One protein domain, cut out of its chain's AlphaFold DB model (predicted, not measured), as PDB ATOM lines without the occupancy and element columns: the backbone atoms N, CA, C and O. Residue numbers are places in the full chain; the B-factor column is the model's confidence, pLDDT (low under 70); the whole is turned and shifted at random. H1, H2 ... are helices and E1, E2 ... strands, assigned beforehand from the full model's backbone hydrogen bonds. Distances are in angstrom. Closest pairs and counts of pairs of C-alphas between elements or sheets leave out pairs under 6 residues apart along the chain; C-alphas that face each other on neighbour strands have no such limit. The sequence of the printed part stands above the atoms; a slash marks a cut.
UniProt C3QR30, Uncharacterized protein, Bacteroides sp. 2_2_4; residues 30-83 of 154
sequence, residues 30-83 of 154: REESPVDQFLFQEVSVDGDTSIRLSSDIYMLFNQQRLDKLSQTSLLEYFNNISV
ATOM      1  N   ARG A  30      40.235  41.537  22.366       79.50
ATOM      2  CA  ARG A  30      39.594  40.783  21.293       79.50
ATOM      3  C   ARG A  30      39.621  39.299  21.631       79.50
ATOM      4  O   ARG A  30      40.685  38.713  21.795       79.50
ATOM      5  N   GLU A  31      38.445  38.690  21.636       78.75
ATOM      6  CA  GLU A  31      38.316  37.238  21.677       78.75
ATOM      7  C   GLU A  31      38.528  36.651  20.277       78.75
ATOM      8  O   GLU A  31      37.994  37.156  19.282       78.75
ATOM      9  N   GLU A  32      39.335  35.594  20.197       79.44
ATOM     10  CA  GLU A  32      39.595  34.892  18.942       79.44
ATOM     11  C   GLU A  32      38.342  34.133  18.493       79.44
ATOM     12  O   GLU A  32      37.721  33.387  19.253       79.44
ATOM     13  N   SER A  33      37.960  34.332  17.234       82.44
ATOM     14  CA  SER A  33      36.865  33.596  16.606       82.44
ATOM     15  C   SER A  33      37.386  32.287  16.003       82.44
ATOM     16  O   SER A  33      38.501  32.265  15.483       82.44
ATOM     17  N   PRO A  34      36.581  31.210  15.924       83.56
ATOM     18  CA  PRO A  34      36.950  29.992  15.194       83.56
ATOM     19  C   PRO A  34      37.281  30.257  13.720       83.56
ATOM     20  O   PRO A  34      38.024  29.509  13.090       83.56
ATOM     21  N   VAL A  35      36.739  31.343  13.158       82.19
ATOM     22  CA  VAL A  35      37.028  31.768  11.785       82.19
ATOM     23  C   VAL A  35      38.456  32.317  11.656       82.19
ATOM     24  O   VAL A  35      39.048  32.229  10.580       82.19
ATOM     25  N   ASP A  36      39.052  32.810  12.747       83.56
ATOM     26  CA  ASP A  36      40.390  33.407  12.732       83.56
ATOM     27  C   ASP A  36      41.485  32.392  12.376       83.56
ATOM     28  O   ASP A  36      42.468  32.743  11.719       83.56
ATOM     29  N   GLN A  37      41.265  31.105  12.667       83.12
ATOM     30  CA  GLN A  37      42.161  30.019  12.259       83.12
ATOM     31  C   GLN A  37      42.353  29.955  10.736       83.12
ATOM     32  O   GLN A  37      43.411  29.558  10.248       83.12
ATOM     33  N   PHE A  38      41.347  30.356   9.958       83.62
ATOM     34  CA  PHE A  38      41.422  30.298   8.503       83.62
ATOM     35  C   PHE A  38      42.154  31.490   7.888       83.62
ATOM     36  O   PHE A  38      42.523  31.411   6.716       83.62
ATOM     37  N   LEU A  39      42.414  32.563   8.643       83.62
ATOM     38  CA  LEU A  39      43.215  33.676   8.136       83.62
ATOM     39  C   LEU A  39      44.677  33.268   7.954       83.62
ATOM     40  O   LEU A  39      45.319  33.731   7.010       83.62
ATOM     41  N   PHE A  40      45.181  32.364   8.791       86.81
ATOM     42  CA  PHE A  40      46.548  31.870   8.721       86.81
ATOM     43  C   PHE A  40      46.609  30.562   7.933       86.81
ATOM     44  O   PHE A  40      45.809  29.647   8.114       86.81
ATOM     45  N   GLN A  41      47.560  30.477   7.011       84.75
ATOM     46  CA  GLN A  41      47.821  29.265   6.254       84.75
ATOM     47  C   GLN A  41      49.311  28.967   6.288       84.75
ATOM     48  O   GLN A  41      50.109  29.685   5.689       84.75
ATOM     49  N   GLU A  42      49.675  27.879   6.950       87.12
ATOM     50  CA  GLU A  42      51.035  27.361   6.905       87.12
ATOM     51  C   GLU A  42      51.288  26.700   5.549       87.12
ATOM     52  O   GLU A  42      50.525  25.853   5.078       87.12
ATOM     53  N   VAL A  43      52.354  27.132   4.888       85.00
ATOM     54  CA  VAL A  43      52.818  26.592   3.616       85.00
ATOM     55  C   VAL A  43      54.287  26.248   3.788       85.00
ATOM     56  O   VAL A  43      55.112  27.136   4.006       85.00
ATOM     57  N   SER A  44      54.609  24.961   3.685       88.00
ATOM     58  CA  SER A  44      55.993  24.504   3.621       88.00
ATOM     59  C   SER A  44      56.429  24.417   2.162       88.00
ATOM     60  O   SER A  44      55.767  23.763   1.353       88.00
ATOM     61  N   VAL A  45      57.520  25.100   1.827       83.62
ATOM     62  CA  VAL A  45      58.192  24.988   0.530       83.62
ATOM     63  C   VAL A  45      59.656  24.701   0.819       83.62
ATOM     64  O   VAL A  45      60.274  25.411   1.603       83.62
ATOM     65  N   ASP A  46      60.185  23.635   0.222       80.19
ATOM     66  CA  ASP A  46      61.603  23.261   0.301       80.19
ATOM     67  C   ASP A  46      62.174  23.141   1.730       80.19
ATOM     68  O   ASP A  46      63.350  23.397   1.971       80.19
ATOM     69  N   GLY A  47      61.347  22.699   2.684       86.81
ATOM     70  CA  GLY A  47      61.749  22.476   4.078       86.81
ATOM     71  C   GLY A  47      61.588  23.691   4.993       86.81
ATOM     72  O   GLY A  47      61.585  23.517   6.211       86.81
ATOM     73  N   ASP A  48      61.342  24.875   4.435       86.38
ATOM     74  CA  ASP A  48      61.059  26.085   5.201       86.38
ATOM     75  C   ASP A  48      59.548  26.263   5.385       86.38
ATOM     76  O   ASP A  48      58.752  26.107   4.452       86.38
ATOM     77  N   THR A  49      59.130  26.577   6.612       90.06
ATOM     78  CA  THR A  49      57.734  26.881   6.936       90.06
ATOM     79  C   THR A  49      57.477  28.376   6.774       90.06
ATOM     80  O   THR A  49      58.150  29.222   7.356       90.06
ATOM     81  N   SER A  50      56.476  28.718   5.965       87.94
ATOM     82  CA  SER A  50      56.017  30.092   5.771       87.94
ATOM     83  C   SER A  50      54.551  30.219   6.168       87.94
ATOM     84  O   SER A  50      53.762  29.299   5.959       87.94
ATOM     85  N   ILE A  51      54.171  31.362   6.736       87.75
ATOM     86  CA  ILE A  51      52.779  31.650   7.091       87.75
ATOM     87  C   ILE A  51      52.230  32.639   6.069       87.75
ATOM     88  O   ILE A  51      52.687  33.778   5.962       87.75
ATOM     89  N   ARG A  52      51.227  32.206   5.307       85.75
ATOM     90  CA  ARG A  52      50.449  33.063   4.418       85.75
ATOM     91  C   ARG A  52      49.239  33.600   5.173       85.75
ATOM     92  O   ARG A  52      48.382  32.837   5.604       85.75
ATOM     93  N   LEU A  53      49.154  34.921   5.261       85.19
ATOM     94  CA  LEU A  53      47.964  35.632   5.717       85.19
ATOM     95  C   LEU A  53      46.967  35.757   4.561       85.19
ATOM     96  O   LEU A  53      47.327  36.184   3.462       85.19
ATOM     97  N   SER A  54      45.718  35.392   4.810       82.81
ATOM     98  CA  SER A  54      44.607  35.507   3.867       82.81
ATOM     99  C   SER A  54      43.552  36.472   4.399       82.81
ATOM    100  O   SER A  54      43.310  36.535   5.602       82.81
ATOM    101  N   SER A  55      42.967  37.271   3.505       81.75
ATOM    102  CA  SER A  55      41.918  38.224   3.867       81.75
ATOM    103  C   SER A  55      40.544  37.559   3.954       81.75
ATOM    104  O   SER A  55      40.300  36.501   3.373       81.75
ATOM    105  N   ASP A  56      39.613  38.234   4.618       76.06
ATOM    106  CA  ASP A  56      38.183  37.908   4.639       76.06
ATOM    107  C   ASP A  56      37.571  37.794   3.229       76.06
ATOM    108  O   ASP A  56      36.806  36.874   2.948       76.06
ATOM    109  N   ILE A  57      37.985  38.654   2.296       84.12
ATOM    110  CA  ILE A  57      37.579  38.584   0.886       84.12
ATOM    111  C   ILE A  57      37.988  37.242   0.268       84.12
ATOM    112  O   ILE A  57      37.215  36.650  -0.480       84.12
ATOM    113  N   TYR A  58      39.178  36.725   0.596       83.25
ATOM    114  CA  TYR A  58      39.630  35.423   0.100       83.25
ATOM    115  C   TYR A  58      38.757  34.272   0.624       83.25
ATOM    116  O   TYR A  58      38.525  33.299  -0.095       83.25
ATOM    117  N   MET A  59      38.221  34.395   1.841       77.88
ATOM    118  CA  MET A  59      37.309  33.402   2.412       77.88
ATOM    119  C   MET A  59      35.975  33.328   1.660       77.88
ATOM    120  O   MET A  59      35.471  32.227   1.447       77.88
ATOM    121  N   LEU A  60      35.441  34.462   1.187       82.69
ATOM    122  CA  LEU A  60      34.178  34.504   0.431       82.69
ATOM    123  C   LEU A  60      34.233  33.679  -0.860       82.69
ATOM    124  O   LEU A  60      33.248  33.048  -1.240       82.69
ATOM    125  N   PHE A  61      35.390  33.664  -1.520       82.38
ATOM    126  CA  PHE A  61      35.600  32.912  -2.759       82.38
ATOM    127  C   PHE A  61      36.027  31.460  -2.525       82.38
ATOM    128  O   PHE A  61      36.097  30.684  -3.475       82.38
ATOM    129  N   ASN A  62      36.296  31.074  -1.276       80.31
ATOM    130  CA  ASN A  62      36.767  29.743  -0.917       80.31
ATOM    131  C   ASN A  62      35.829  29.077   0.099       80.31
ATOM    132  O   ASN A  62      36.240  28.682   1.190       80.31
ATOM    133  N   GLN A  63      34.553  28.947  -0.276       78.94
ATOM    134  CA  GLN A  63      33.497  28.407   0.589       78.94
ATOM    135  C   GLN A  63      33.799  26.986   1.077       78.94
ATOM    136  O   GLN A  63      33.641  26.705   2.256       78.94
ATOM    137  N   GLN A  64      34.390  26.136   0.231       82.62
ATOM    138  CA  GLN A  64      34.813  24.784   0.624       82.62
ATOM    139  C   GLN A  64      35.808  24.769   1.790       82.62
ATOM    140  O   GLN A  64      35.935  23.768   2.491       82.62
ATOM    141  N   ARG A  65      36.573  25.849   1.983       77.88
ATOM    142  CA  ARG A  65      37.487  25.983   3.118       77.88
ATOM    143  C   ARG A  65      36.738  26.371   4.391       77.88
ATOM    144  O   ARG A  65      37.103  25.854   5.439       77.88
ATOM    145  N   LEU A  66      35.707  27.213   4.294       76.94
ATOM    146  CA  LEU A  66      34.805  27.519   5.411       76.94
ATOM    147  C   LEU A  66      33.962  26.304   5.806       76.94
ATOM    148  O   LEU A  66      33.775  26.068   6.991       76.94
ATOM    149  N   ASP A  67      33.548  25.480   4.844       80.38
ATOM    150  CA  ASP A  67      32.766  24.262   5.101       80.38
ATOM    151  C   ASP A  67      33.536  23.208   5.919       80.38
ATOM    152  O   ASP A  67      32.937  22.308   6.506       80.38
ATOM    153  N   LYS A  68      34.872  23.310   5.990       77.88
ATOM    154  CA  LYS A  68      35.705  22.460   6.863       77.88
ATOM    155  C   LYS A  68      35.588  22.834   8.336       77.88
ATOM    156  O   LYS A  68      36.012  22.050   9.184       77.88
ATOM    157  N   LEU A  69      35.055  24.015   8.642       79.06
ATOM    158  CA  LEU A  69      34.742  24.424   9.998       79.06
ATOM    159  C   LEU A  69      33.580  23.547  10.481       79.06
ATOM    160  O   LEU A  69      32.429  23.723  10.084       79.06
ATOM    161  N   SER A  70      33.900  22.535  11.287       78.12
ATOM    162  CA  SER A  70      32.914  21.547  11.705       78.12
ATOM    163  C   SER A  70      31.865  22.177  12.619       78.12
ATOM    164  O   SER A  70      32.166  23.008  13.477       78.12
ATOM    165  N   GLN A  71      30.621  21.706  12.501       78.88
ATOM    166  CA  GLN A  71      29.543  22.079  13.421       78.88
ATOM    167  C   GLN A  71      29.946  21.853  14.888       78.88
ATOM    168  O   GLN A  71      29.566  22.625  15.761       78.88
ATOM    169  N   THR A  72      30.755  20.825  15.155       79.75
ATOM    170  CA  THR A  72      31.278  20.529  16.493       79.75
ATOM    171  C   THR A  72      32.188  21.632  17.027       79.75
ATOM    172  O   THR A  72      32.052  21.992  18.189       79.75
ATOM    173  N   SER A  73      33.048  22.215  16.186       81.00
ATOM    174  CA  SER A  73      33.938  23.315  16.573       81.00
ATOM    175  C   SER A  73      33.156  24.597  16.873       81.00
ATOM    176  O   SER A  73      33.448  25.280  17.853       81.00
ATOM    177  N   LEU A  74      32.093  24.887  16.106       82.44
ATOM    178  CA  LEU A  74      31.189  26.003  16.420       82.44
ATOM    179  C   LEU A  74      30.442  25.784  17.731       82.44
ATOM    180  O   LEU A  74      30.343  26.702  18.540       82.44
ATOM    181  N   LEU A  75      29.910  24.579  17.946       83.38
ATOM    182  CA  LEU A  75      29.201  24.250  19.179       83.38
ATOM    183  C   LEU A  75      30.124  24.356  20.395       83.38
ATOM    184  O   LEU A  75      29.723  24.913  21.408       83.38
ATOM    185  N   GLU A  76      31.361  23.875  20.289       84.06
ATOM    186  CA  GLU A  76      32.370  24.010  21.339       84.06
ATOM    187  C   GLU A  76      32.694  25.480  21.635       84.06
ATOM    188  O   GLU A  76      32.674  25.887  22.795       84.06
ATOM    189  N   TYR A  77      32.893  26.302  20.602       83.50
ATOM    190  CA  TYR A  77      33.107  27.741  20.764       83.50
ATOM    191  C   TYR A  77      31.936  28.439  21.468       83.50
ATOM    192  O   TYR A  77      32.147  29.171  22.434       83.50
ATOM    193  N   PHE A  78      30.695  28.178  21.045       81.56
ATOM    194  CA  PHE A  78      29.517  28.772  21.681       81.56
ATOM    195  C   PHE A  78      29.313  28.288  23.118       81.56
ATOM    196  O   PHE A  78      28.961  29.084  23.991       81.56
ATOM    197  N   ASN A  79      29.584  27.010  23.390       78.00
ATOM    198  CA  ASN A  79      29.549  26.478  24.747       78.00
ATOM    199  C   ASN A  79      30.602  27.163  25.628       78.00
ATOM    200  O   ASN A  79      30.279  27.560  26.744       78.00
ATOM    201  N   ASN A  80      31.813  27.396  25.117       75.19
ATOM    202  CA  ASN A  80      32.879  28.079  25.851       75.19
ATOM    203  C   ASN A  80      32.581  29.571  26.083       75.19
ATOM    204  O   ASN A  80      32.828  30.064  27.180       75.19
ATOM    205  N   ILE A  81      31.968  30.267  25.117       70.31
ATOM    206  CA  ILE A  81      31.454  31.636  25.317       70.31
ATOM    207  C   ILE A  81      30.416  31.676  26.443       70.31
ATOM    208  O   ILE A  81      30.420  32.583  27.273       70.31
ATOM    209  N   SER A  82      29.521  30.686  26.490       56.12
ATOM    210  CA  SER A  82      28.444  30.655  27.485       56.12
ATOM    211  C   SER A  82      28.945  30.456  28.923       56.12
ATOM    212  O   SER A  82      28.260  30.855  29.866       56.12
ATOM    213  N   VAL A  83      30.163  29.924  29.108       52.50
ATOM    214  CA  VAL A  83      30.822  29.765  30.420       52.50
ATOM    215  C   VAL A  83      31.276  31.112  31.012       52.50
ATOM    216  O   VAL A  83      31.561  31.186  32.208       52.50
TER     217      VAL A  83
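This is residues 30 to 83 of the 154 residues of an uncharacterized protein of Bacteroides sp. 2_2_4 (UniProt C3QR30). This is an elongated, loosely built chain with a two-stranded hairpin, E1 and E2, at one end and the longest helix, H4, at the other. The short helix H1 lies near the middle between them, and the short helices H2 and H3 lie on the way back from the hairpin to H4; the hairpin's tip, residues 44 to 49, sticks out free. The printed part has 54 residues, with four named helices and two named strands in the order H1, E1, E2, H2, H3, H4, and its class is mixed, helices and strands. The sheet has the order E1, E2 and is antiparallel. The whole is loose, with a radius of gyration of the C-alphas of 13.6 A, and the C-alphas span 43 by 23 by 21 A.

Start at Arg 30 and go on to C-alpha 34 at (36.950, 29.992, 15.194), where H1 begins; it takes residues 34 to 38 and is 8.1 A long. Next find E1, residues 40 to 45, 15.8 A long, and then E2, residues 48 to 53, 16.2 A long, beginning at C-alpha 48 at (61.059, 26.085, 5.201). After it come H2, residues 56 to 60, 6.7 A, and H3, residues 63 to 66, 5.1 A. Last is H4, residues 71 to 82, which runs 16.5 A to C-alpha 82 at (28.444, 30.655, 27.485).

Look first at H1, whose centre is 2.7 A from the mean of the C-alphas. H1 and H3 only just touch, with 3 pairs of C-alphas within 8 A, the closest being those of Phe 38 and Leu 66, 7.8 A apart. H1 and H4 also only just touch, with 3 such pairs; H4 does so with residues 73 to 77 alone, and the closest C-alphas are those of Pro 34 and Leu 74, 7.1 A apart. H2 and H3 are close but not clearly touching, with the C-alphas of Met 59 and Leu 66 closest at 7.1 A. H1 and H2 are close but not clearly touching, with the C-alphas of Phe 38 and Met 59 closest at 8.0 A. The hairpin of E1 and E2 is antiparallel, at 150 degrees between directions; find N 43 and O 50 at 2.8 A and N 52 and O 41 at 2.8 A, within hydrogen-bond range. Among the pairs that are apart are E1 and H4, E2 and H4, and H3 and H4. In H2 and H4 every O i to N i+4 pair is within hydrogen-bond range; in H1 it is 0 of 1, with 1 of 2 O i to N i+3 pairs in range, and H3 is too short for an O i to N i+4 pair.

The two C-alphas farthest apart are those of Asp 46 and Val 83, 43.6 A. The printed part has no cut, and each of its five links is tight. The mean pLDDT of the printed part is 81.0; look at residues 82 to 83 for the two that are under 70.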